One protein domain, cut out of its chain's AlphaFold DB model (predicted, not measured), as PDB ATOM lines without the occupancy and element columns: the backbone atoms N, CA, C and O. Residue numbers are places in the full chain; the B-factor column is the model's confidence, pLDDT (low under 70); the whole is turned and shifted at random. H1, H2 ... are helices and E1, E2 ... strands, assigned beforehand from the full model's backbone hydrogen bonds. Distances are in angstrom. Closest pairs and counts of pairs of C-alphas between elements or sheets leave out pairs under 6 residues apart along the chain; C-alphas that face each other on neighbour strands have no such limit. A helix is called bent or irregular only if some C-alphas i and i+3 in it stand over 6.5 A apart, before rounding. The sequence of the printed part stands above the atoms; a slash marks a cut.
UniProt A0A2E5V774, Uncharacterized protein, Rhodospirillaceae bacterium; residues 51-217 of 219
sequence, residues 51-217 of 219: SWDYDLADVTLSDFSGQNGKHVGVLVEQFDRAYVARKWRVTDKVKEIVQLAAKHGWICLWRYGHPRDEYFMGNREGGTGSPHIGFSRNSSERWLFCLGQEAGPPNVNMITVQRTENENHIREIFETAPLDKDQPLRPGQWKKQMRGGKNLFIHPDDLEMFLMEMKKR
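What this domain is: This is residues 51 to 217 of the 219 residues of an uncharacterized protein of Rhodospirillaceae bacterium (UniProt A0A2E5V774). Two twisted antiparallel sheets stand one after the other along the longest axis, with helix H1 packed between them. The five-stranded sheet E5-E6-E7-E9-E8 has H3 and H2 over one face; beyond its E5 edge, the four-stranded sheet E1-E2-E3-E4, a row of hairpins, makes the other end. The printed part has 167 residues, with three named helices and nine named strands in the order E1 E2 E3 E4 H1 E5 E6 E7 H2 E8 E9 H3; under half of the residues are in named elements, and the class is mixed. It is compact, with a radius of gyration of the C-alphas of 15.6 A and spans of 47 by 33 by 28 A.

How they stand to each other: In the larger sheet, E5, residues 133 to 135, E6, residues 145 to 147, and E7, residues 159 to 162, form a meander, each strand the antiparallel neighbour of the one before; N 135 and O 145 are 2.9 A apart, N 146 and O 160 2.8 A. E9, residues 199 to 202, follows beside E7, with N 161 to O 200 at 2.8 A, and E8, residues 190 to 192, is an edge strand, with N 191 to O 201 at 2.8 A. H1, residues 92 to 103, H2, residues 163 to 174, and H3, residues 204 to 215, are on one face, making two layers, helices and strands. E7, H2 and E8 form a split strand-helix-strand unit, two strands running the same way with E9 between them, its crossover right-handed. H2 runs along E9 at 19 degrees on the local plane, height over the sheet 8.9 A; H3 runs along E7 at 4 degrees on the local plane, height 9.8 A. H2 and H3 only just touch, with 3 pairs of C-alphas within 8 A, closest Ile 173 and Phe 210 at 7.2 A, about perpendicular at 74 degrees. H1 touches H3 with residues 97 to 101 alone, closest C-alphas Leu 100 and Glu 208 at 6.6 A, a shallow tilt of 8 degrees, the same way. H1 is also on the second sheet, the meander E1, residues 51 to 54, E2, residues 59 to 65, E3, residues 71 to 78, and E4, residues 81 to 86; N 52 to O 61 is 2.8 A, N 75 to O 62 2.7 A, N 85 to O 74 2.7 A. Every O i to N i+4 pair is within hydrogen-bond range in H1, 6 of 8 in H2 and in H3.

Where its parts are: E1 begins at C-alpha 51 (-27.303, -12.521, -16.235). E3 is 20.7 A long, E2 18.9 A, H3 17.3 A and H1 16.2 A. H2 and H3 are irregular: C-alphas 165 and 168 are 7.7 A apart, 205 and 208 7.1 A. H3 ends at C-alpha 215 (-40.680, 7.203, -33.472).

The domain as a whole: The two C-alphas farthest apart, of Asn 68 and Glu 175, are 48.7 A apart. The printed part has no cut. The links H1 to E5, E6 to E7 and H2 to E8 are long. Mean pLDDT of the printed part is 89.9; residues 124 to 127 and 196 are under 70.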
ATOM      1  N   SER A  51     -25.944 -13.053 -16.199       95.25
ATOM      2  CA  SER A  51     -27.303 -12.521 -16.235       95.25
ATOM      3  C   SER A  51     -27.291 -10.995 -16.193       95.25
ATOM      4  O   SER A  51     -26.444 -10.383 -15.536       95.25
ATOM      5  N   TRP A  52     -28.208 -10.385 -16.930       96.94
ATOM      6  CA  TRP A  52     -28.417  -8.952 -16.983       96.94
ATOM      7  C   TRP A  52     -29.910  -8.652 -17.051       96.94
ATOM      8  O   TRP A  52     -30.590  -9.059 -17.995       96.94
ATOM      9  N   ASP A  53     -30.375  -7.897 -16.065       95.19
ATOM     10  CA  ASP A  53     -31.757  -7.458 -15.936       95.19
ATOM     11  C   ASP A  53     -31.920  -6.013 -16.409       95.19
ATOM     12  O   ASP A  53     -31.047  -5.156 -16.213       95.19
ATOM     13  N   TYR A  54     -33.059  -5.740 -17.038       92.94
ATOM     14  CA  TYR A  54     -33.430  -4.410 -17.487       92.94
ATOM     15  C   TYR A  54     -34.895  -4.097 -17.171       92.94
ATOM     16  O   TYR A  54     -35.800  -4.323 -17.982       92.94
ATOM     17  N   ASP A  55     -35.098  -3.503 -15.993       89.00
ATOM     18  CA  ASP A  55     -36.407  -3.246 -15.380       89.00
ATOM     19  C   ASP A  55     -37.384  -2.481 -16.282       89.00
ATOM     20  O   ASP A  55     -38.582  -2.746 -16.274       89.00
ATOM     21  N   LEU A  56     -36.894  -1.537 -17.098       83.06
ATOM     22  CA  LEU A  56     -37.763  -0.692 -17.929       83.06
ATOM     23  C   LEU A  56     -38.564  -1.499 -18.966       83.06
ATOM     24  O   LEU A  56     -39.628  -1.055 -19.396       83.06
ATOM     25  N   ALA A  57     -38.050  -2.655 -19.389       83.62
ATOM     26  CA  ALA A  57     -38.698  -3.524 -20.368       83.62
ATOM     27  C   ALA A  57     -39.170  -4.862 -19.777       83.62
ATOM     28  O   ALA A  57     -39.689  -5.679 -20.538       83.62
ATOM     29  N   ASP A  58     -38.989  -5.084 -18.468       91.88
ATOM     30  CA  ASP A  58     -39.222  -6.377 -17.805       91.88
ATOM     31  C   ASP A  58     -38.476  -7.528 -18.510       91.88
ATOM     32  O   ASP A  58     -39.043  -8.576 -18.807       91.88
ATOM     33  N   VAL A  59     -37.215  -7.281 -18.890       94.62
ATOM     34  CA  VAL A  59     -36.379  -8.231 -19.640       94.62
ATOM     35  C   VAL A  59     -35.210  -8.693 -18.784       94.62
ATOM     36  O   VAL A  59     -34.425  -7.870 -18.316       94.62
ATOM     37  N   THR A  60     -35.017 -10.005 -18.731       96.50
ATOM     38  CA  THR A  60     -33.794 -10.641 -18.238       96.50
ATOM     39  C   THR A  60     -33.107 -11.373 -19.386       96.50
ATOM     40  O   THR A  60     -33.710 -12.188 -20.090       96.50
ATOM     41  N   LEU A  61     -31.820 -11.087 -19.588       96.75
ATOM     42  CA  LEU A  61     -30.961 -11.801 -20.529       96.75
ATOM     43  C   LEU A  61     -29.903 -12.583 -19.765       96.75
ATOM     44  O   LEU A  61     -29.147 -12.004 -18.996       96.75
ATOM     45  N   SER A  62     -29.785 -13.881 -20.028       96.44
ATOM     46  CA  SER A  62     -28.744 -14.718 -19.416       96.44
ATOM     47  C   SER A  62     -28.040 -15.569 -20.465       96.44
ATOM     48  O   SER A  62     -28.689 -16.126 -21.346       96.44
ATOM     49  N   ASP A  63     -26.720 -15.726 -20.380       95.44
ATOM     50  CA  ASP A  63     -26.016 -16.722 -21.188       95.44
ATOM     51  C   ASP A  63     -26.478 -18.125 -20.770       95.44
ATOM     52  O   ASP A  63     -26.458 -18.473 -19.588       95.44
ATOM     53  N   PHE A  64     -26.892 -18.929 -21.747       92.88
ATOM     54  CA  PHE A  64     -27.483 -20.245 -21.544       92.88
ATOM     55  C   PHE A  64     -26.582 -21.352 -22.087       92.88
ATOM     56  O   PHE A  64     -26.206 -21.348 -23.268       92.88
ATOM     57  N   SER A  65     -26.282 -22.334 -21.240       90.56
ATOM     58  CA  SER A  65     -25.481 -23.511 -21.591       90.56
ATOM     59  C   SER A  65     -26.322 -24.786 -21.639       90.56
ATOM     60  O   SER A  65     -27.280 -24.955 -20.899       90.56
ATOM     61  N   GLY A  66     -25.968 -25.713 -22.527       84.31
ATOM     62  CA  GLY A  66     -26.615 -27.020 -22.596       84.31
ATOM     63  C   GLY A  66     -26.164 -27.949 -21.466       84.31
ATOM     64  O   GLY A  66     -25.244 -27.642 -20.708       84.31
ATOM     65  N   GLN A  67     -26.743 -29.150 -21.415       81.12
ATOM     66  CA  GLN A  67     -26.395 -30.186 -20.426       81.12
ATOM     67  C   GLN A  67     -24.912 -30.598 -20.448       81.12
ATOM     68  O   GLN A  67     -24.376 -31.054 -19.447       81.12
ATOM     69  N   ASN A  68     -24.232 -30.420 -21.582       82.50
ATOM     70  CA  ASN A  68     -22.799 -30.683 -21.735       82.50
ATOM     71  C   ASN A  68     -21.906 -29.498 -21.314       82.50
ATOM     72  O   ASN A  68     -20.713 -29.509 -21.614       82.50
ATOM     73  N   GLY A  69     -22.474 -28.446 -20.715       82.06
ATOM     74  CA  GLY A  69     -21.764 -27.221 -20.341       82.06
ATOM     75  C   GLY A  69     -21.361 -26.335 -21.524       82.06
ATOM     76  O   GLY A  69     -20.726 -25.300 -21.334       82.06
ATOM     77  N   LYS A  70     -21.711 -26.705 -22.764       88.25
ATOM     78  CA  LYS A  70     -21.416 -25.887 -23.941       88.25
ATOM     79  C   LYS A  70     -22.415 -24.744 -24.036       88.25
ATOM     80  O   LYS A  70     -23.621 -24.971 -23.992       88.25
ATOM     81  N   HIS A  71     -21.905 -23.541 -24.282       90.44
ATOM     82  CA  HIS A  71     -22.725 -22.368 -24.578       90.44
ATOM     83  C   HIS A  71     -23.658 -22.616 -25.771       90.44
ATOM     84  O   HIS A  71     -23.202 -22.995 -26.856       90.44
ATOM     85  N   VAL A  72     -24.953 -22.370 -25.578       91.44
ATOM     86  CA  VAL A  72     -26.000 -22.550 -26.593       91.44
ATOM     87  C   VAL A  72     -26.470 -21.208 -27.138       91.44
ATOM     88  O   VAL A  72     -26.625 -21.076 -28.354       91.44
ATOM     89  N   GLY A  73     -26.689 -20.211 -26.284       93.94
ATOM     90  CA  GLY A  73     -27.282 -18.939 -26.689       93.94
ATOM     91  C   GLY A  73     -27.548 -18.000 -25.521       93.94
ATOM     92  O   GLY A  73     -27.006 -18.193 -24.440       93.94
ATOM     93  N   VAL A  74     -28.412 -17.012 -25.743       95.06
ATOM     94  CA  VAL A  74     -28.960 -16.151 -24.684       95.06
ATOM     95  C   VAL A  74     -30.364 -16.627 -24.358       95.06
ATOM     96  O   VAL A  74     -31.199 -16.709 -25.255       95.06
ATOM     97  N   LEU A  75     -30.634 -16.936 -23.097       95.12
ATOM     98  CA  LEU A  75     -31.987 -17.044 -22.580       95.12
ATOM     99  C   LEU A  75     -32.575 -15.636 -22.476       95.12
ATOM    100  O   LEU A  75     -32.016 -14.784 -21.788       95.12
ATOM    101  N   VAL A  76     -33.668 -15.409 -23.195       95.75
ATOM    102  CA  VAL A  76     -34.467 -14.187 -23.151       95.75
ATOM    103  C   VAL A  76     -35.700 -14.496 -22.321       95.75
ATOM    104  O   VAL A  76     -36.497 -15.341 -22.728       95.75
ATOM    105  N   GLU A  77     -35.844 -13.831 -21.183       94.75
ATOM    106  CA  GLU A  77     -37.005 -13.927 -20.298       94.75
ATOM    107  C   GLU A  77     -37.687 -12.564 -20.298       94.75
ATOM    108  O   GLU A  77     -37.033 -11.538 -20.112       94.75
ATOM    109  N   GLN A  78     -38.981 -12.547 -20.600       93.75
ATOM    110  CA  GLN A  78     -39.771 -11.327 -20.599       93.75
ATOM    111  C   GLN A  78     -41.232 -11.655 -20.319       93.75
ATOM    112  O   GLN A  78     -41.828 -12.473 -21.034       93.75
ATOM    113  N   PHE A  79     -41.824 -10.965 -19.345       88.75
ATOM    114  CA  PHE A  79     -43.164 -11.261 -18.844       88.75
ATOM    115  C   PHE A  79     -43.266 -12.733 -18.388       88.75
ATOM    116  O   PHE A  79     -42.463 -13.210 -17.594       88.75
ATOM    117  N   ASP A  80     -44.232 -13.481 -18.921       86.94
ATOM    118  CA  ASP A  80     -44.500 -14.891 -18.632       86.94
ATOM    119  C   ASP A  80     -43.816 -15.862 -19.612       86.94
ATOM    120  O   ASP A  80     -44.122 -17.056 -19.625       86.94
ATOM    121  N   ARG A  81     -42.910 -15.375 -20.472       89.88
ATOM    122  CA  ARG A  81     -42.301 -16.186 -21.536       89.88
ATOM    123  C   ARG A  81     -40.786 -16.172 -21.503       89.88
ATOM    124  O   ARG A  81     -40.147 -15.146 -21.294       89.88
ATOM    125  N   ALA A  82     -40.218 -17.327 -21.840       92.69
ATOM    126  CA  ALA A  82     -38.785 -17.496 -22.003       92.69
ATOM    127  C   ALA A  82     -38.454 -18.299 -23.264       92.69
ATOM    128  O   ALA A  82     -39.137 -19.273 -23.587       92.69
ATOM    129  N   TYR A  83     -37.393 -17.925 -23.973       93.62
ATOM    130  CA  TYR A  83     -36.853 -18.701 -25.094       93.62
ATOM    131  C   TYR A  83     -35.340 -18.502 -25.214       93.62
ATOM    132  O   TYR A  83     -34.789 -17.516 -24.736       93.62
ATOM    133  N   VAL A  84     -34.649 -19.419 -25.893       94.00
ATOM    134  CA  VAL A  84     -33.206 -19.276 -26.150       94.00
ATOM    135  C   VAL A  84     -32.970 -18.688 -27.535       94.00
ATOM    136  O   VAL A  84     -33.341 -19.284 -28.540       94.00
ATOM    137  N   ALA A  85     -32.306 -17.542 -27.617       95.12
ATOM    138  CA  ALA A  85     -31.727 -17.011 -28.842       95.12
ATOM    139  C   ALA A  85     -30.371 -17.689 -29.098       95.12
ATOM    140  O   ALA A  85     -29.346 -17.349 -28.505       95.12
ATOM    141  N   ARG A  86     -30.352 -18.693 -29.974       93.38
ATOM    142  CA  ARG A  86     -29.179 -19.556 -30.187       93.38
ATOM    143  C   ARG A  86     -27.991 -18.795 -30.783       93.38
ATOM    144  O   ARG A  86     -28.165 -17.920 -31.628       93.38
ATOM    145  N   LYS A  87     -26.776 -19.201 -30.404       93.88
ATOM    146  CA  LYS A  87     -25.463 -18.628 -30.772       93.88
ATOM    147  C   LYS A  87     -25.184 -17.211 -30.259       93.88
ATOM    148  O   LYS A  87     -24.041 -16.767 -30.349       93.88
ATOM    149  N   TRP A  88     -26.181 -16.520 -29.720       96.19
ATOM    150  CA  TRP A  88     -26.005 -15.212 -29.100       96.19
ATOM    151  C   TRP A  88     -25.262 -15.311 -27.772       96.19
ATOM    152  O   TRP A  88     -25.240 -16.377 -27.159       96.19
ATOM    153  N   ARG A  89     -24.679 -14.195 -27.330       96.12
ATOM    154  CA  ARG A  89     -24.135 -14.012 -25.980       96.12
ATOM    155  C   ARG A  89     -24.613 -12.689 -25.398       96.12
ATOM    156  O   ARG A  89     -24.871 -11.756 -26.161       96.12
ATOM    157  N   VAL A  90     -24.678 -12.600 -24.075       96.62
ATOM    158  CA  VAL A  90     -24.977 -11.362 -23.347       96.62
ATOM    159  C   VAL A  90     -23.742 -10.451 -23.382       96.62
ATOM    160  O   VAL A  90     -22.927 -10.418 -22.463       96.62
ATOM    161  N   THR A  91     -23.569  -9.742 -24.498       96.81
ATOM    162  CA  THR A  91     -22.486  -8.768 -24.714       96.81
ATOM    163  C   THR A  91     -22.964  -7.347 -24.438       96.81
ATOM    164  O   THR A  91     -24.161  -7.067 -24.522       96.81
ATOM    165  N   ASP A  92     -22.041  -6.420 -24.179       96.44
ATOM    166  CA  ASP A  92     -22.399  -5.016 -23.935       96.44
ATOM    167  C   ASP A  92     -23.134  -4.385 -25.122       96.44
ATOM    168  O   ASP A  92     -24.086  -3.640 -24.916       96.44
ATOM    169  N   LYS A  93     -22.799  -4.765 -26.364       96.06
ATOM    170  CA  LYS A  93     -23.522  -4.279 -27.550       96.06
ATOM    171  C   LYS A  93     -24.961  -4.799 -27.617       96.06
ATOM    172  O   LYS A  93     -25.850  -4.068 -28.038       96.06
ATOM    173  N   VAL A  94     -25.219  -6.043 -27.198       96.75
ATOM    174  CA  VAL A  94     -26.595  -6.568 -27.100       96.75
ATOM    175  C   VAL A  94     -27.377  -5.805 -26.028       96.75
ATOM    176  O   VAL A  94     -28.507  -5.398 -26.293       96.75
ATOM    177  N   LYS A  95     -26.766  -5.550 -24.862       97.25
ATOM    178  CA  LYS A  95     -27.374  -4.748 -23.786       97.25
ATOM    179  C   LYS A  95     -27.701  -3.332 -24.265       97.25
ATOM    180  O   LYS A  95     -28.837  -2.891 -24.116       97.25
ATOM    181  N   GLU A  96     -26.747  -2.663 -24.912       97.06
ATOM    182  CA  GLU A  96     -26.900  -1.321 -25.491       97.06
ATOM    183  C   GLU A  96     -28.089  -1.265 -26.458       97.06
ATOM    184  O   GLU A  96     -28.935  -0.381 -26.350       97.06
ATOM    185  N   ILE A  97     -28.205  -2.242 -27.363       97.25
ATOM    186  CA  ILE A  97     -29.303  -2.315 -28.335       97.25
ATOM    187  C   ILE A  97     -30.656  -2.487 -27.645       97.25
ATOM    188  O   ILE A  97     -31.617  -1.826 -28.037       97.25
ATOM    189  N   VAL A  98     -30.744  -3.338 -26.620       97.06
ATOM    190  CA  VAL A  98     -31.984  -3.541 -25.851       97.06
ATOM    191  C   VAL A  98     -32.377  -2.265 -25.109       97.06
ATOM    192  O   VAL A  98     -33.537  -1.854 -25.170       97.06
ATOM    193  N   GLN A  99     -31.414  -1.588 -24.481       96.94
ATOM    194  CA  GLN A  99     -31.633  -0.303 -23.812       96.94
ATOM    195  C   GLN A  99     -32.106   0.777 -24.795       96.94
ATOM    196  O   GLN A  99     -33.076   1.485 -24.515       96.94
ATOM    197  N   LEU A 100     -31.472   0.886 -25.969       96.81
ATOM    198  CA  LEU A 100     -31.879   1.804 -27.037       96.81
ATOM    199  C   LEU A 100     -33.297   1.495 -27.517       96.81
ATOM    200  O   LEU A 100     -34.138   2.390 -27.598       96.81
ATOM    201  N   ALA A 101     -33.593   0.229 -27.804       96.25
ATOM    202  CA  ALA A 101     -34.911  -0.196 -28.254       96.25
ATOM    203  C   ALA A 101     -35.992   0.236 -27.254       96.25
ATOM    204  O   ALA A 101     -36.950   0.921 -27.625       96.25
ATOM    205  N   ALA A 102     -35.780  -0.068 -25.972       95.06
ATOM    206  CA  ALA A 102     -36.703   0.260 -24.900       95.06
ATOM    207  C   ALA A 102     -36.877   1.773 -24.691       95.06
ATOM    208  O   ALA A 102     -38.011   2.250 -24.632       95.06
ATOM    209  N   LYS A 103     -35.788   2.559 -24.696       94.75
ATOM    210  CA  LYS A 103     -35.821   4.039 -24.649       94.75
ATOM    211  C   LYS A 103     -36.710   4.634 -25.750       94.75
ATOM    212  O   LYS A 103     -37.360   5.667 -25.563       94.75
ATOM    213  N   HIS A 104     -36.761   3.977 -26.908       94.06
ATOM    214  CA  HIS A 104     -37.562   4.396 -28.057       94.06
ATOM    215  C   HIS A 104     -38.946   3.725 -28.145       94.06
ATOM    216  O   HIS A 104     -39.690   4.024 -29.080       94.06
ATOM    217  N   GLY A 105     -39.338   2.912 -27.156       93.44
ATOM    218  CA  GLY A 105     -40.663   2.285 -27.058       93.44
ATOM    219  C   GLY A 105     -40.789   0.918 -27.739       93.44
ATOM    220  O   GLY A 105     -41.897   0.414 -27.892       93.44
ATOM    221  N   TRP A 106     -39.675   0.310 -28.148       94.06
ATOM    222  CA  TRP A 106     -39.610  -1.029 -28.743       94.06
ATOM    223  C   TRP A 106     -39.203  -2.044 -27.675       94.06
ATOM    224  O   TRP A 106     -38.095  -2.575 -27.684       94.06
ATOM    225  N   ILE A 107     -40.090  -2.234 -26.701       93.88
ATOM    226  CA  ILE A 107     -39.795  -2.969 -25.467       93.88
ATOM    227  C   ILE A 107     -39.969  -4.482 -25.592       93.88
ATOM    228  O   ILE A 107     -39.427  -5.207 -24.775       93.88
ATOM    229  N   CYS A 108     -40.717  -4.981 -26.575       95.50
ATOM    230  CA  CYS A 108     -41.143  -6.378 -26.614       95.50
ATOM    231  C   CYS A 108     -40.223  -7.219 -27.511       95.50
ATOM    232  O   CYS A 108     -40.135  -6.958 -28.717       95.50
ATOM    233  N   LEU A 109     -39.559  -8.223 -26.925       96.12
ATOM    234  CA  LEU A 109     -38.538  -9.052 -27.583       96.12
ATOM    235  C   LEU A 109     -39.110 -10.288 -28.301       96.12
ATOM    236  O   LEU A 109     -38.407 -11.011 -29.013       96.12
ATOM    237  N   TRP A 110     -40.410 -10.518 -28.139       93.25
ATOM    238  CA  TRP A 110     -41.169 -11.575 -28.790       93.25
ATOM    239  C   TRP A 110     -42.532 -11.050 -29.257       93.25
ATOM    240  O   TRP A 110     -42.972  -9.972 -28.885       93.25
ATOM    241  N   ARG A 111     -43.211 -11.799 -30.120       90.62
ATOM    242  CA  ARG A 111     -44.594 -11.549 -30.535       90.62
ATOM    243  C   ARG A 111     -45.303 -12.862 -30.838       90.62
ATOM    244  O   ARG A 111     -44.671 -13.914 -30.922       90.62
ATOM    245  N   TYR A 112     -46.607 -12.819 -31.072       87.81
ATOM    246  CA  TYR A 112     -47.341 -14.018 -31.470       87.81
ATOM    247  C   TYR A 112     -46.760 -14.645 -32.747       87.81
ATOM    248  O   TYR A 112     -46.595 -13.985 -33.779       87.81
ATOM    249  N   GLY A 113     -46.410 -15.930 -32.650       86.12
ATOM    250  CA  GLY A 113     -45.792 -16.712 -33.720       86.12
ATOM    251  C   GLY A 113     -44.308 -16.423 -33.982       86.12
ATOM    252  O   GLY A 113     -43.731 -17.067 -34.862       86.12
ATOM    253  N   HIS A 114     -43.679 -15.479 -33.268       88.06
ATOM    254  CA  HIS A 114     -42.248 -15.192 -33.397       88.06
ATOM    255  C   HIS A 114     -41.589 -14.860 -32.040       88.06
ATOM    256  O   HIS A 114     -41.931 -13.848 -31.439       88.06
ATOM    257  N   PRO A 115     -40.591 -15.629 -31.573       89.94
ATOM    258  CA  PRO A 115     -40.158 -16.899 -32.148       89.94
ATOM    259  C   PRO A 115     -41.320 -17.891 -32.262       89.94
ATOM    260  O   PRO A 115     -42.376 -17.691 -31.665       89.94
ATOM    261  N   ARG A 116     -41.157 -18.919 -33.101       88.88
ATOM    262  CA  ARG A 116     -42.192 -19.948 -33.241       88.88
ATOM    263  C   ARG A 116     -42.535 -20.496 -31.866       88.88
ATOM    264  O   ARG A 116     -41.628 -20.673 -31.055       88.88
ATOM    265  N   ASP A 117     -43.809 -20.801 -31.640       87.19
ATOM    266  CA  ASP A 117     -44.267 -21.192 -30.308       87.19
ATOM    267  C   ASP A 117     -43.482 -22.402 -29.760       87.19
ATOM    268  O   ASP A 117     -43.151 -22.456 -28.579       87.19
ATOM    269  N   GLU A 118     -43.061 -23.314 -30.644       87.31
ATOM    270  CA  GLU A 118     -42.222 -24.479 -30.331       87.31
ATOM    271  C   GLU A 118     -40.871 -24.146 -29.668       87.31
ATOM    272  O   GLU A 118     -40.326 -24.994 -28.963       87.31
ATOM    273  N   TYR A 119     -40.351 -22.925 -29.847       89.31
ATOM    274  CA  TYR A 119     -39.076 -22.467 -29.281       89.31
ATOM    275  C   TYR A 119     -39.192 -21.878 -27.876       89.31
ATOM    276  O   TYR A 119     -38.157 -21.650 -27.246       89.31
ATOM    277  N   PHE A 120     -40.402 -21.617 -27.375       89.38
ATOM    278  CA  PHE A 120     -40.557 -21.191 -25.987       89.38
ATOM    279  C   PHE A 120     -40.301 -22.354 -25.028       89.38
ATOM    280  O   PHE A 120     -40.595 -23.521 -25.311       89.38
ATOM    281  N   MET A 121     -39.747 -22.019 -23.867       84.75
ATOM    282  CA  MET A 121     -39.565 -22.954 -22.767       84.75
ATOM    283  C   MET A 121     -40.916 -23.535 -22.338       84.75
ATOM    284  O   MET A 121     -41.944 -22.871 -22.407       84.75
ATOM    285  N   GLY A 122     -40.916 -24.810 -21.949       76.12
ATOM    286  CA  GLY A 122     -42.141 -25.576 -21.692       76.12
ATOM    287  C   GLY A 122     -42.608 -26.404 -22.893       76.12
ATOM    288  O   GLY A 122     -43.125 -27.506 -22.697       76.12
ATOM    289  N   ASN A 123     -42.307 -25.975 -24.125       75.50
ATOM    290  CA  ASN A 123     -42.700 -26.686 -25.344       75.50
ATOM    291  C   ASN A 123     -41.688 -27.760 -25.779       75.50
ATOM    292  O   ASN A 123     -40.534 -27.786 -25.346       75.50
ATOM    293  N   ARG A 124     -42.139 -28.676 -26.651       64.06
ATOM    294  CA  ARG A 124     -41.398 -29.883 -27.081       64.06
ATOM    295  C   ARG A 124     -40.001 -29.584 -27.645       64.06
ATOM    296  O   ARG A 124     -39.105 -30.405 -27.473       64.06
ATOM    297  N   GLU A 125     -39.823 -28.430 -28.287       63.19
ATOM    298  CA  GLU A 125     -38.570 -28.016 -28.931       63.19
ATOM    299  C   GLU A 125     -37.909 -26.789 -28.284       63.19
ATOM    300  O   GLU A 125     -36.974 -26.235 -28.867       63.19
ATOM    301  N   GLY A 126     -38.315 -26.387 -27.071       59.69
ATOM    302  CA  GLY A 126     -37.828 -25.158 -26.420       59.69
ATOM    303  C   GLY A 126     -36.297 -25.055 -26.292       59.69
ATOM    304  O   GLY A 126     -35.743 -23.961 -26.221       59.69
ATOM    305  N   GLY A 127     -35.585 -26.188 -26.353       60.59
ATOM    306  CA  GLY A 127     -34.119 -26.250 -26.354       60.59
ATOM    307  C   GLY A 127     -33.422 -26.010 -27.704       60.59
ATOM    308  O   GLY A 127     -32.205 -25.834 -27.719       60.59
ATOM    309  N   THR A 128     -34.132 -25.998 -28.841       75.19
ATOM    310  CA  THR A 128     -33.515 -25.722 -30.165       75.19
ATOM    311  C   THR A 128     -33.235 -24.237 -30.389       75.19
ATOM    312  O   THR A 128     -32.249 -23.881 -31.048       75.19
ATOM    313  N   GLY A 129     -34.075 -23.388 -29.794       85.94
ATOM    314  CA  GLY A 129     -33.911 -21.947 -29.730       85.94
ATOM    315  C   GLY A 129     -34.210 -21.193 -31.030       85.94
ATOM    316  O   GLY A 129     -34.039 -21.673 -32.153       85.94
ATOM    317  N   SER A 130     -34.598 -19.934 -30.865       92.50
ATOM    318  CA  SER A 130     -34.778 -18.967 -31.939       92.50
ATOM    319  C   SER A 130     -33.442 -18.579 -32.580       92.50
ATOM    320  O   SER A 130     -32.459 -18.363 -31.870       92.50
ATOM    321  N   PRO A 131     -33.364 -18.405 -33.915       92.25
ATOM    322  CA  PRO A 131     -32.189 -17.829 -34.564       92.25
ATOM    323  C   PRO A 131     -32.009 -16.322 -34.316       92.25
ATOM    324  O   PRO A 131     -30.983 -15.785 -34.728       92.25
ATOM    325  N   HIS A 132     -32.978 -15.642 -33.703       94.12
ATOM    326  CA  HIS A 132     -32.975 -14.187 -33.578       94.12
ATOM    327  C   HIS A 132     -33.594 -13.675 -32.273       94.12
ATOM    328  O   HIS A 132     -34.362 -14.380 -31.613       94.12
ATOM    329  N   ILE A 133     -33.306 -12.411 -31.965       96.06
ATOM    330  CA  ILE A 133     -33.994 -11.599 -30.950       96.06
ATOM    331  C   ILE A 133     -34.759 -10.502 -31.694       96.06
ATOM    332  O   ILE A 133     -34.139  -9.718 -32.411       96.06
ATOM    333  N   GLY A 134     -36.091 -10.506 -31.615       95.50
ATOM    334  CA  GLY A 134     -36.947  -9.523 -32.290       95.50
ATOM    335  C   GLY A 134     -37.184  -8.285 -31.434       95.50
ATOM    336  O   GLY A 134     -36.951  -8.337 -30.238       95.50
ATOM    337  N   PHE A 135     -37.632  -7.181 -32.035       96.00
ATOM    338  CA  PHE A 135     -37.997  -5.958 -31.313       96.00
ATOM    339  C   PHE A 135     -39.278  -5.354 -31.896       96.00
ATOM    340  O   PHE A 135     -39.331  -4.965 -33.067       96.00
ATOM    341  N   SER A 136     -40.310  -5.262 -31.064       94.19
ATOM    342  CA  SER A 136     -41.629  -4.676 -31.351       94.19
ATOM    343  C   SER A 136     -42.090  -3.794 -30.192       94.19
ATOM    344  O   SER A 136     -41.515  -3.839 -29.106       94.19
ATOM    345  N   ARG A 137     -43.145  -2.995 -30.391       92.50
ATOM    346  CA  ARG A 137     -43.751  -2.231 -29.284       92.50
ATOM    347  C   ARG A 137     -44.496  -3.138 -28.307       92.50
ATOM    348  O   ARG A 137     -44.447  -2.919 -27.106       92.50
ATOM    349  N   ASN A 138     -45.174  -4.157 -28.829       93.69
ATOM    350  CA  ASN A 138     -45.936  -5.143 -28.068       93.69
ATOM    351  C   ASN A 138     -45.987  -6.481 -28.825       93.69
ATOM    352  O   ASN A 138     -45.584  -6.565 -29.984       93.69
ATOM    353  N   SER A 139     -46.538  -7.509 -28.181       92.38
ATOM    354  CA  SER A 139     -46.601  -8.875 -28.706       92.38
ATOM    355  C   SER A 139     -47.575  -9.081 -29.876       92.38
ATOM    356  O   SER A 139     -47.575 -10.151 -30.486       92.38
ATOM    357  N   SER A 140     -48.401  -8.086 -30.214       90.75
ATOM    358  CA  SER A 140     -49.346  -8.145 -31.342       90.75
ATOM    359  C   SER A 140     -48.819  -7.468 -32.611       90.75
ATOM    360  O   SER A 140     -49.235  -7.803 -33.722       90.75
ATOM    361  N   GLU A 141     -47.868  -6.547 -32.465       90.00
ATOM    362  CA  GLU A 141     -47.288  -5.796 -33.571       90.00
ATOM    363  C   GLU A 141     -46.200  -6.582 -34.310       90.00
ATOM    364  O   GLU A 141     -45.599  -7.533 -33.808       90.00
ATOM    365  N   ARG A 142     -45.928  -6.183 -35.556       88.31
ATOM    366  CA  ARG A 142     -44.756  -6.677 -36.283       88.31
ATOM    367  C   ARG A 142     -43.482  -6.139 -35.645       88.31
ATOM    368  O   ARG A 142     -43.455  -5.046 -35.087       88.31
ATOM    369  N   TRP A 143     -42.412  -6.911 -35.768       90.75
ATOM    370  CA  TRP A 143     -41.099  -6.439 -35.365       90.75
ATOM    371  C   TRP A 143     -40.632  -5.345 -36.301       90.75
ATOM    372  O   TRP A 143     -40.679  -5.503 -37.520       90.75
ATOM    373  N   LEU A 144     -40.120  -4.270 -35.719       92.38
ATOM    374  CA  LEU A 144     -39.435  -3.249 -36.483       92.38
ATOM    375  C   LEU A 144     -38.093  -3.790 -36.989       92.38
ATOM    376  O   LEU A 144     -37.755  -3.664 -38.169       92.38
ATOM    377  N   PHE A 145     -37.346  -4.425 -36.087       95.19
ATOM    378  CA  PHE A 145     -36.032  -4.975 -36.371       95.19
ATOM    379  C   PHE A 145     -35.740  -6.217 -35.523       95.19
ATOM    380  O   PHE A 145     -36.482  -6.556 -34.599       95.19
ATOM    381  N   CYS A 146     -34.663  -6.922 -35.852       95.62
ATOM    382  CA  CYS A 146     -34.160  -8.039 -35.072       95.62
ATOM    383  C   CYS A 146     -32.634  -8.168 -35.148       95.62
ATOM    384  O   CYS A 146     -31.972  -7.707 -36.086       95.62
ATOM    385  N   LEU A 147     -32.086  -8.860 -34.154       96.38
ATOM    386  CA  LEU A 147     -30.737  -9.407 -34.164       96.38
ATOM    387  C   LEU A 147     -30.798 -10.815 -34.760       96.38
ATOM    388  O   LEU A 147     -31.081 -11.783 -34.057       96.38
ATOM    389  N   GLY A 148     -30.607 -10.913 -36.079       92.69
ATOM    390  CA  GLY A 148     -30.630 -12.166 -36.845       92.69
ATOM    391  C   GLY A 148     -29.283 -12.891 -36.902       92.69
ATOM    392  O   GLY A 148     -28.253 -12.342 -36.524       92.69
ATOM    393  N   GLN A 149     -29.249 -14.117 -37.434       90.06
ATOM    394  CA  GLN A 149     -27.980 -14.845 -37.629       90.06
ATOM    395  C   GLN A 149     -27.038 -14.126 -38.600       90.06
ATOM    396  O   GLN A 149     -25.820 -14.255 -38.500       90.06
ATOM    397  N   GLU A 150     -27.604 -13.344 -39.510       88.19
ATOM    398  CA  GLU A 150     -26.911 -12.480 -40.456       88.19
ATOM    399  C   GLU A 150     -26.083 -11.396 -39.755       88.19
ATOM    400  O   GLU A 150     -25.092 -10.936 -40.316       88.19
ATOM    401  N   ALA A 151     -26.429 -11.041 -38.511       87.50
ATOM    402  CA  ALA A 151     -25.649 -10.119 -37.691       87.50
ATOM    403  C   ALA A 151     -24.268 -10.673 -37.308       87.50
ATOM    404  O   ALA A 151     -23.383  -9.893 -36.975       87.50
ATOM    405  N   GLY A 152     -24.060 -11.990 -37.406       88.25
ATOM    406  CA  GLY A 152     -22.807 -12.657 -37.047       88.25
ATOM    407  C   GLY A 152     -22.645 -12.905 -35.543       88.25
ATOM    408  O   GLY A 152     -21.589 -12.568 -35.001       88.25
ATOM    409  N   PRO A 153     -23.644 -13.512 -34.864       90.62
ATOM    410  CA  PRO A 153     -23.588 -13.748 -33.427       90.62
ATOM    411  C   PRO A 153     -22.305 -14.501 -33.024       90.62
ATOM    412  O   PRO A 153     -21.882 -15.414 -33.742       90.62
ATOM    413  N   PRO A 154     -21.689 -14.157 -31.877       88.56
ATOM    414  CA  PRO A 154     -22.203 -13.247 -30.846       88.56
ATOM    415  C   PRO A 154     -21.945 -11.752 -31.113       88.56
ATOM    416  O   PRO A 154     -22.426 -10.915 -30.353       88.56
ATOM    417  N   ASN A 155     -21.200 -11.410 -32.166       90.50
ATOM    418  CA  ASN A 155     -20.912 -10.023 -32.517       90.50
ATOM    419  C   ASN A 155     -22.103  -9.432 -33.278       90.50
ATOM    420  O   ASN A 155     -22.659 -10.075 -34.165       90.50
ATOM    421  N   VAL A 156     -22.507  -8.207 -32.949       93.38
ATOM    422  CA  VAL A 156     -23.563  -7.520 -33.699       93.38
ATOM    423  C   VAL A 156     -22.893  -6.690 -34.787       93.38
ATOM    424  O   VAL A 156     -22.436  -5.590 -34.513       93.38
ATOM    425  N   ASN A 157     -22.809  -7.213 -36.012       93.50
ATOM    426  CA  ASN A 157     -22.218  -6.484 -37.146       93.50
ATOM    427  C   ASN A 157     -23.264  -5.723 -37.975       93.50
ATOM    428  O   ASN A 157     -22.920  -4.857 -38.773       93.50
ATOM    429  N   MET A 158     -24.541  -6.078 -37.832       94.94
ATOM    430  CA  MET A 158     -25.651  -5.411 -38.511       94.94
ATOM    431  C   MET A 158     -26.969  -5.658 -37.784       94.94
ATOM    432  O   MET A 158     -27.148  -6.679 -37.118       94.94
ATOM    433  N   ILE A 159     -27.905  -4.738 -37.974       96.50
ATOM    434  CA  ILE A 159     -29.290  -4.847 -37.524       96.50
ATOM    435  C   ILE A 159     -30.156  -5.239 -38.712       96.50
ATOM    436  O   ILE A 159     -30.045  -4.643 -39.782       96.50
ATOM    437  N   THR A 160     -31.026  -6.231 -38.533       95.06
ATOM    438  CA  THR A 160     -31.962  -6.663 -39.573       95.06
ATOM    439  C   THR A 160     -33.276  -5.910 -39.420       95.06
ATOM    440  O   THR A 160     -33.937  -6.040 -38.398       95.06
ATOM    441  N   VAL A 161     -33.681  -5.156 -40.434       94.38
ATOM    442  CA  VAL A 161     -34.934  -4.390 -40.463       94.38
ATOM    443  C   VAL A 161     -35.908  -5.044 -41.441       94.38
ATOM    444  O   VAL A 161     -35.524  -5.454 -42.539       94.38
ATOM    445  N   GLN A 162     -37.188  -5.132 -41.076       88.25
ATOM    446  CA  GLN A 162     -38.203  -5.673 -41.979       88.25
ATOM    447  C   GLN A 162     -38.415  -4.732 -43.174       88.25
ATOM    448  O   GLN A 162     -38.737  -3.562 -43.010       88.25
ATOM    449  N   ARG A 163     -38.289  -5.247 -44.399       86.56
ATOM    450  CA  ARG A 163     -38.323  -4.443 -45.628       86.56
ATOM    451  C   ARG A 163     -39.695  -3.876 -45.975       86.56
ATOM    452  O   ARG A 163     -39.754  -2.761 -46.478       86.56
ATOM    453  N   THR A 164     -40.759  -4.660 -45.776       78.31
ATOM    454  CA  THR A 164     -42.086  -4.451 -46.393       78.31
ATOM    455  C   THR A 164     -42.615  -3.028 -46.248       78.31
ATOM    456  O   THR A 164     -43.164  -2.498 -47.203       78.31
ATOM    457  N   GLU A 165     -42.402  -2.410 -45.090       78.94
ATOM    458  CA  GLU A 165     -42.906  -1.069 -44.777       78.94
ATOM    459  C   GLU A 165     -41.775  -0.046 -44.587       78.94
ATOM    460  O   GLU A 165     -42.038   1.145 -44.513       78.94
ATOM    461  N   ASN A 166     -40.506  -0.476 -44.565       86.31
ATOM    462  CA  ASN A 166     -39.380   0.385 -44.188       86.31
ATOM    463  C   ASN A 166     -38.408   0.712 -45.334       86.31
ATOM    464  O   ASN A 166     -37.486   1.488 -45.117       86.31
ATOM    465  N   GLU A 167     -38.560   0.160 -46.547       88.00
ATOM    466  CA  GLU A 167     -37.577   0.392 -47.630       88.00
ATOM    467  C   GLU A 167     -37.471   1.864 -48.043       88.00
ATOM    468  O   GLU A 167     -36.365   2.396 -48.103       88.00
ATOM    469  N   ASN A 168     -38.598   2.528 -48.310       86.75
ATOM    470  CA  ASN A 168     -38.594   3.948 -48.687       86.75
ATOM    471  C   ASN A 168     -38.019   4.813 -47.565       86.75
ATOM    472  O   ASN A 168     -37.256   5.738 -47.795       86.75
ATOM    473  N   HIS A 169     -38.319   4.424 -46.339       87.62
ATOM    474  CA  HIS A 169     -37.896   5.123 -45.149       87.62
ATOM    475  C   HIS A 169     -36.411   4.982 -44.856       87.62
ATOM    476  O   HIS A 169     -35.770   5.959 -44.500       87.62
ATOM    477  N   ILE A 170     -35.836   3.798 -45.049       89.69
ATOM    478  CA  ILE A 170     -34.384   3.640 -44.986       89.69
ATOM    479  C   ILE A 170     -33.716   4.492 -46.075       89.69
ATOM    480  O   ILE A 170     -32.714   5.140 -45.801       89.69
ATOM    481  N   ARG A 171     -34.285   4.581 -47.282       89.06
ATOM    482  CA  ARG A 171     -33.734   5.471 -48.322       89.06
ATOM    483  C   ARG A 171     -33.748   6.942 -47.908       89.06
ATOM    484  O   ARG A 171     -32.781   7.636 -48.187       89.06
ATOM    485  N   GLU A 172     -34.816   7.393 -47.254       87.94
ATOM    486  CA  GLU A 172     -34.932   8.760 -46.726       87.94
ATOM    487  C   GLU A 172     -33.930   9.023 -45.597       87.94
ATOM    488  O   GLU A 172     -33.288  10.061 -45.591       87.94
ATOM    489  N   ILE A 173     -33.767   8.079 -44.664       90.44
ATOM    490  CA  ILE A 173     -32.879   8.236 -43.500       90.44
ATOM    491  C   ILE A 173     -31.409   8.293 -43.921       90.44
ATOM    492  O   ILE A 173     -30.639   9.080 -43.379       90.44
ATOM    493  N   PHE A 174     -31.005   7.424 -44.847       91.38
ATOM    494  CA  PHE A 174     -29.598   7.251 -45.202       91.38
ATOM    495  C   PHE A 174     -29.177   8.029 -46.450       91.38
ATOM    496  O   PHE A 174     -27.990   8.029 -46.767       91.38
ATOM    497  N   GLU A 175     -30.128   8.612 -47.190       87.19
ATOM    498  CA  GLU A 175     -29.921   9.410 -48.413       87.19
ATOM    499  C   GLU A 175     -28.967   8.770 -49.447       87.19
ATOM    500  O   GLU A 175     -28.338   9.436 -50.268       87.19
ATOM    501  N   THR A 176     -28.851   7.442 -49.422       82.19
ATOM    502  CA  THR A 176     -27.849   6.677 -50.170       82.19
ATOM    503  C   THR A 176     -28.482   5.484 -50.871       82.19
ATOM    504  O   THR A 176     -29.511   4.941 -50.454       82.19
ATOM    505  N   ALA A 177     -27.853   5.047 -51.963       84.44
ATOM    506  CA  ALA A 177     -28.185   3.779 -52.599       84.44
ATOM    507  C   ALA A 177     -27.768   2.598 -51.698       84.44
ATOM    508  O   ALA A 177     -26.788   2.715 -50.959       84.44
ATOM    509  N   PRO A 178     -28.475   1.453 -51.759       87.88
ATOM    510  CA  PRO A 178     -28.078   0.278 -50.995       87.88
ATOM    511  C   PRO A 178     -26.699  -0.207 -51.444       87.88
ATOM    512  O   PRO A 178     -26.411  -0.260 -52.639       87.88
ATOM    513  N   LEU A 179     -25.879  -0.611 -50.479       89.69
ATOM    514  CA  LEU A 179     -24.549  -1.154 -50.717       89.69
ATOM    515  C   LEU A 179     -24.616  -2.498 -51.462       89.69
ATOM    516  O   LEU A 179     -25.522  -3.312 -51.234       89.69
ATOM    517  N   ASP A 180     -23.592  -2.770 -52.271       80.88
ATOM    518  CA  ASP A 180     -23.395  -4.081 -52.883       80.88
ATOM    519  C   ASP A 180     -23.125  -5.174 -51.838       80.88
ATOM    520  O   ASP A 180     -22.642  -4.936 -50.725       80.88
ATOM    521  N   LYS A 181     -23.429  -6.417 -52.220       71.56
ATOM    522  CA  LYS A 181     -23.435  -7.590 -51.331       71.56
ATOM    523  C   LYS A 181     -22.116  -7.809 -50.590       71.56
ATOM    524  O   LYS A 181     -22.139  -8.116 -49.397       71.56
ATOM    525  N   ASP A 182     -21.002  -7.672 -51.299       80.00
ATOM    526  CA  ASP A 182     -19.696  -8.148 -50.833       80.00
ATOM    527  C   ASP A 182     -18.907  -7.076 -50.064       80.00
ATOM    528  O   ASP A 182     -17.856  -7.359 -49.494       80.00
ATOM    529  N   GLN A 183     -19.427  -5.850 -49.992       84.44
ATOM    530  CA  GLN A 183     -18.781  -4.766 -49.262       84.44
ATOM    531  C   GLN A 183     -19.169  -4.811 -47.776       84.44
ATOM    532  O   GLN A 183     -20.330  -5.063 -47.469       84.44
ATOM    533  N   PRO A 184     -18.260  -4.581 -46.816       87.00
ATOM    534  CA  PRO A 184     -18.620  -4.511 -45.399       87.00
ATOM    535  C   PRO A 184     -19.559  -3.328 -45.132       87.00
ATOM    536  O   PRO A 184     -19.413  -2.272 -45.739       87.00
ATOM    537  N   LEU A 185     -20.521  -3.511 -44.224       92.12
ATOM    538  CA  LEU A 185     -21.456  -2.453 -43.839       92.12
ATOM    539  C   LEU A 185     -20.760  -1.489 -42.871       92.12
ATOM    540  O   LEU A 185     -20.205  -1.947 -41.874       92.12
ATOM    541  N   ARG A 186     -20.769  -0.187 -43.163       93.50
ATOM    542  CA  ARG A 186     -20.230   0.874 -42.295       93.50
ATOM    543  C   ARG A 186     -21.356   1.799 -41.809       93.50
ATOM    544  O   ARG A 186     -22.422   1.783 -42.424       93.50
ATOM    545  N   PRO A 187     -21.130   2.607 -40.753       95.31
ATOM    546  CA  PRO A 187     -22.078   3.643 -40.346       95.31
ATOM    547  C   PRO A 187     -22.501   4.543 -41.514       95.31
ATOM    548  O   PRO A 187     -21.686   4.853 -42.390       95.31
ATOM    549  N   GLY A 188     -23.770   4.941 -41.535       93.69
ATOM    550  CA  GLY A 188     -24.382   5.720 -42.612       93.69
ATOM    551  C   GLY A 188     -24.671   4.920 -43.888       93.69
ATOM    552  O   GLY A 188     -25.007   5.508 -44.914       93.69
ATOM    553  N   GLN A 189     -24.545   3.591 -43.857       94.06
ATOM    554  CA  GLN A 189     -24.820   2.723 -45.001       94.06
ATOM    555  C   GLN A 189     -25.913   1.709 -44.678       94.06
ATOM    556  O   GLN A 189     -26.097   1.275 -43.540       94.06
ATOM    557  N   TRP A 190     -26.594   1.248 -45.724       94.69
ATOM    558  CA  TRP A 190     -27.587   0.189 -45.614       94.69
ATOM    559  C   TRP A 190     -27.467  -0.805 -46.766       94.69
ATOM    560  O   TRP A 190     -26.960  -0.503 -47.845       94.69
ATOM    561  N   LYS A 191     -27.943  -2.025 -46.531       92.94
ATOM    562  CA  LYS A 191     -27.993  -3.109 -47.513       92.94
ATOM    563  C   LYS A 191     -29.399  -3.642 -47.652       92.94
ATOM    564  O   LYS A 191     -30.222  -3.586 -46.740       92.94
ATOM    565  N   LYS A 192     -29.630  -4.280 -48.789       90.25
ATOM    566  CA  LYS A 192     -30.855  -5.010 -49.076       90.25
ATOM    567  C   LYS A 192     -30.560  -6.497 -49.181       90.25
ATOM    568  O   LYS A 192     -29.590  -6.903 -49.819       90.25
ATOM    569  N   GLN A 193     -31.413  -7.323 -48.584       86.25
ATOM    570  CA  GLN A 193     -31.319  -8.765 -48.764       86.25
ATOM    571  C   GLN A 193     -31.549  -9.136 -50.237       86.25
ATOM    572  O   GLN A 193     -32.487  -8.671 -50.886       86.25
ATOM    573  N   MET A 194     -30.673  -9.993 -50.757       77.94
ATOM    574  CA  MET A 194     -30.672 -10.426 -52.155       77.94
ATOM    575  C   MET A 194     -31.903 -11.268 -52.538       77.94
ATOM    576  O   MET A 194     -32.619 -11.781 -51.680       77.94
ATOM    577  N   ARG A 195     -32.118 -11.441 -53.855       75.81
ATOM    578  CA  ARG A 195     -33.111 -12.358 -54.468       75.81
ATOM    579  C   ARG A 195     -34.559 -12.162 -53.992       75.81
ATOM    580  O   ARG A 195     -35.278 -13.124 -53.753       75.81
ATOM    581  N   GLY A 196     -34.985 -10.908 -53.846       64.94
ATOM    582  CA  GLY A 196     -36.345 -10.600 -53.385       64.94
ATOM    583  C   GLY A 196     -36.544 -10.792 -51.880       64.94
ATOM    584  O   GLY A 196     -37.681 -10.866 -51.422       64.94
ATOM    585  N   GLY A 197     -35.449 -10.843 -51.113       74.88
ATOM    586  CA  GLY A 197     -35.478 -10.909 -49.660       74.88
ATOM    587  C   GLY A 197     -36.337  -9.815 -49.018       74.88
ATOM    588  O   GLY A 197     -36.540  -8.722 -49.568       74.88
ATOM    589  N   LYS A 198     -36.861 -10.145 -47.835       85.19
ATOM    590  CA  LYS A 198     -37.779  -9.308 -47.046       85.19
ATOM    591  C   LYS A 198     -37.058  -8.498 -45.970       85.19
ATOM    592  O   LYS A 198     -37.727  -7.879 -45.148       85.19
ATOM    593  N   ASN A 199     -35.727  -8.472 -46.003       91.25
ATOM    594  CA  ASN A 199     -34.903  -7.827 -44.991       91.25
ATOM    595  C   ASN A 199     -34.048  -6.701 -45.586       91.25
ATOM    596  O   ASN A 199     -33.605  -6.758 -46.738       91.25
ATOM    597  N   LEU A 200     -33.811  -5.691 -44.762       93.50
ATOM    598  CA  LEU A 200     -32.835  -4.626 -44.940       93.50
ATOM    599  C   LEU A 200     -31.811  -4.748 -43.809       93.50
ATOM    600  O   LEU A 200     -32.128  -5.303 -42.758       93.50
ATOM    601  N   PHE A 201     -30.598  -4.248 -44.014       94.81
ATOM    602  CA  PHE A 201     -29.552  -4.283 -42.996       94.81
ATOM    603  C   PHE A 201     -28.949  -2.898 -42.806       94.81
ATOM    604  O   PHE A 201     -28.609  -2.255 -43.797       94.81
ATOM    605  N   ILE A 202     -28.800  -2.469 -41.555       96.06
ATOM    606  CA  ILE A 202     -28.154  -1.202 -41.172       96.06
ATOM    607  C   ILE A 202     -27.017  -1.470 -40.186       96.06
ATOM    608  O   ILE A 202     -26.989  -2.529 -39.544       96.06
ATOM    609  N   HIS A 203     -26.065  -0.544 -40.083       96.19
ATOM    610  CA  HIS A 203     -25.002  -0.660 -39.093       96.19
ATOM    611  C   HIS A 203     -25.580  -0.474 -37.674       96.19
ATOM    612  O   HIS A 203     -26.508   0.316 -37.499       96.19
ATOM    613  N   PRO A 204     -25.068  -1.171 -36.643       96.19
ATOM    614  CA  PRO A 204     -25.569  -1.028 -35.273       96.19
ATOM    615  C   PRO A 204     -25.477   0.397 -34.724       96.19
ATOM    616  O   PRO A 204     -26.347   0.805 -33.964       96.19
ATOM    617  N   ASP A 205     -24.464   1.157 -35.136       96.31
ATOM    618  CA  ASP A 205     -24.286   2.550 -34.695       96.31
ATOM    619  C   ASP A 205     -25.336   3.503 -35.289       96.31
ATOM    620  O   ASP A 205     -25.596   4.561 -34.726       96.31
ATOM    621  N   ASP A 206     -26.006   3.103 -36.374       96.44
ATOM    622  CA  ASP A 206     -27.100   3.874 -36.969       96.44
ATOM    623  C   ASP A 206     -28.458   3.562 -36.315       96.44
ATOM    624  O   ASP A 206     -29.482   4.145 -36.685       96.44
ATOM    625  N   LEU A 207     -28.499   2.630 -35.351       96.50
ATOM    626  CA  LEU A 207     -29.747   2.179 -34.739       96.50
ATOM    627  C   LEU A 207     -30.474   3.319 -34.025       96.50
ATOM    628  O   LEU A 207     -31.681   3.446 -34.200       96.50
ATOM    629  N   GLU A 208     -29.786   4.158 -33.243       96.06
ATOM    630  CA  GLU A 208     -30.460   5.239 -32.505       96.06
ATOM    631  C   GLU A 208     -31.144   6.223 -33.459       96.06
ATOM    632  O   GLU A 208     -32.329   6.524 -33.296       96.06
ATOM    633  N   MET A 209     -30.423   6.657 -34.497       95.25
ATOM    634  CA  MET A 209     -30.957   7.519 -35.551       95.25
ATOM    635  C   MET A 209     -32.177   6.874 -36.214       95.25
ATOM    636  O   MET A 209     -33.233   7.501 -36.318       95.25
ATOM    637  N   PHE A 210     -32.067   5.602 -36.603       94.88
ATOM    638  CA  PHE A 210     -33.178   4.858 -37.183       94.88
ATOM    639  C   PHE A 210     -34.396   4.834 -36.245       94.88
ATOM    640  O   PHE A 210     -35.500   5.180 -36.661       94.88
ATOM    641  N   LEU A 211     -34.221   4.503 -34.963       94.25
ATOM    642  CA  LEU A 211     -35.317   4.452 -33.989       94.25
ATOM    643  C   LEU A 211     -35.939   5.829 -33.717       94.25
ATOM    644  O   LEU A 211     -37.154   5.914 -33.517       94.25
ATOM    645  N   MET A 212     -35.146   6.905 -33.721       93.31
ATOM    646  CA  MET A 212     -35.646   8.281 -33.625       93.31
ATOM    647  C   MET A 212     -36.575   8.619 -34.790       93.31
ATOM    648  O   MET A 212     -37.690   9.092 -34.561       93.31
ATOM    649  N   GLU A 213     -36.157   8.326 -36.020       91.94
ATOM    650  CA  GLU A 213     -36.963   8.584 -37.217       91.94
ATOM    651  C   GLU A 213     -38.223   7.712 -37.260       91.94
ATOM    652  O   GLU A 213     -39.311   8.200 -37.568       91.94
ATOM    653  N   MET A 214     -38.128   6.448 -36.838       89.50
ATOM    654  CA  MET A 214     -39.298   5.576 -36.717       89.50
ATOM    655  C   MET A 214     -40.287   6.054 -35.642       89.50
ATOM    656  O   MET A 214     -41.491   5.868 -35.800       89.50
ATOM    657  N   LYS A 215     -39.820   6.686 -34.554       86.31
ATOM    658  CA  LYS A 215     -40.680   7.203 -33.472       86.31
ATOM    659  C   LYS A 215     -41.435   8.474 -33.860       86.31
ATOM    660  O   LYS A 215     -42.546   8.682 -33.378       86.31
ATOM    661  N   LYS A 216     -40.872   9.314 -34.737       86.00
ATOM    662  CA  LYS A 216     -41.565  10.505 -35.273       86.00
ATOM    663  C   LYS A 216     -42.830  10.141 -36.050       86.00
ATOM    664  O   LYS A 216     -43.710  10.981 -36.234       86.00
ATOM    665  N   ARG A 217     -42.945   8.887 -36.484       74.06
ATOM    666  CA  ARG A 217     -44.124   8.376 -37.171       74.06
ATOM    667  C   ARG A 217     -45.196   8.026 -36.149       74.06
ATOM    668  O   ARG A 217     -45.045   7.090 -35.361       74.06
TER     669      ARG A 217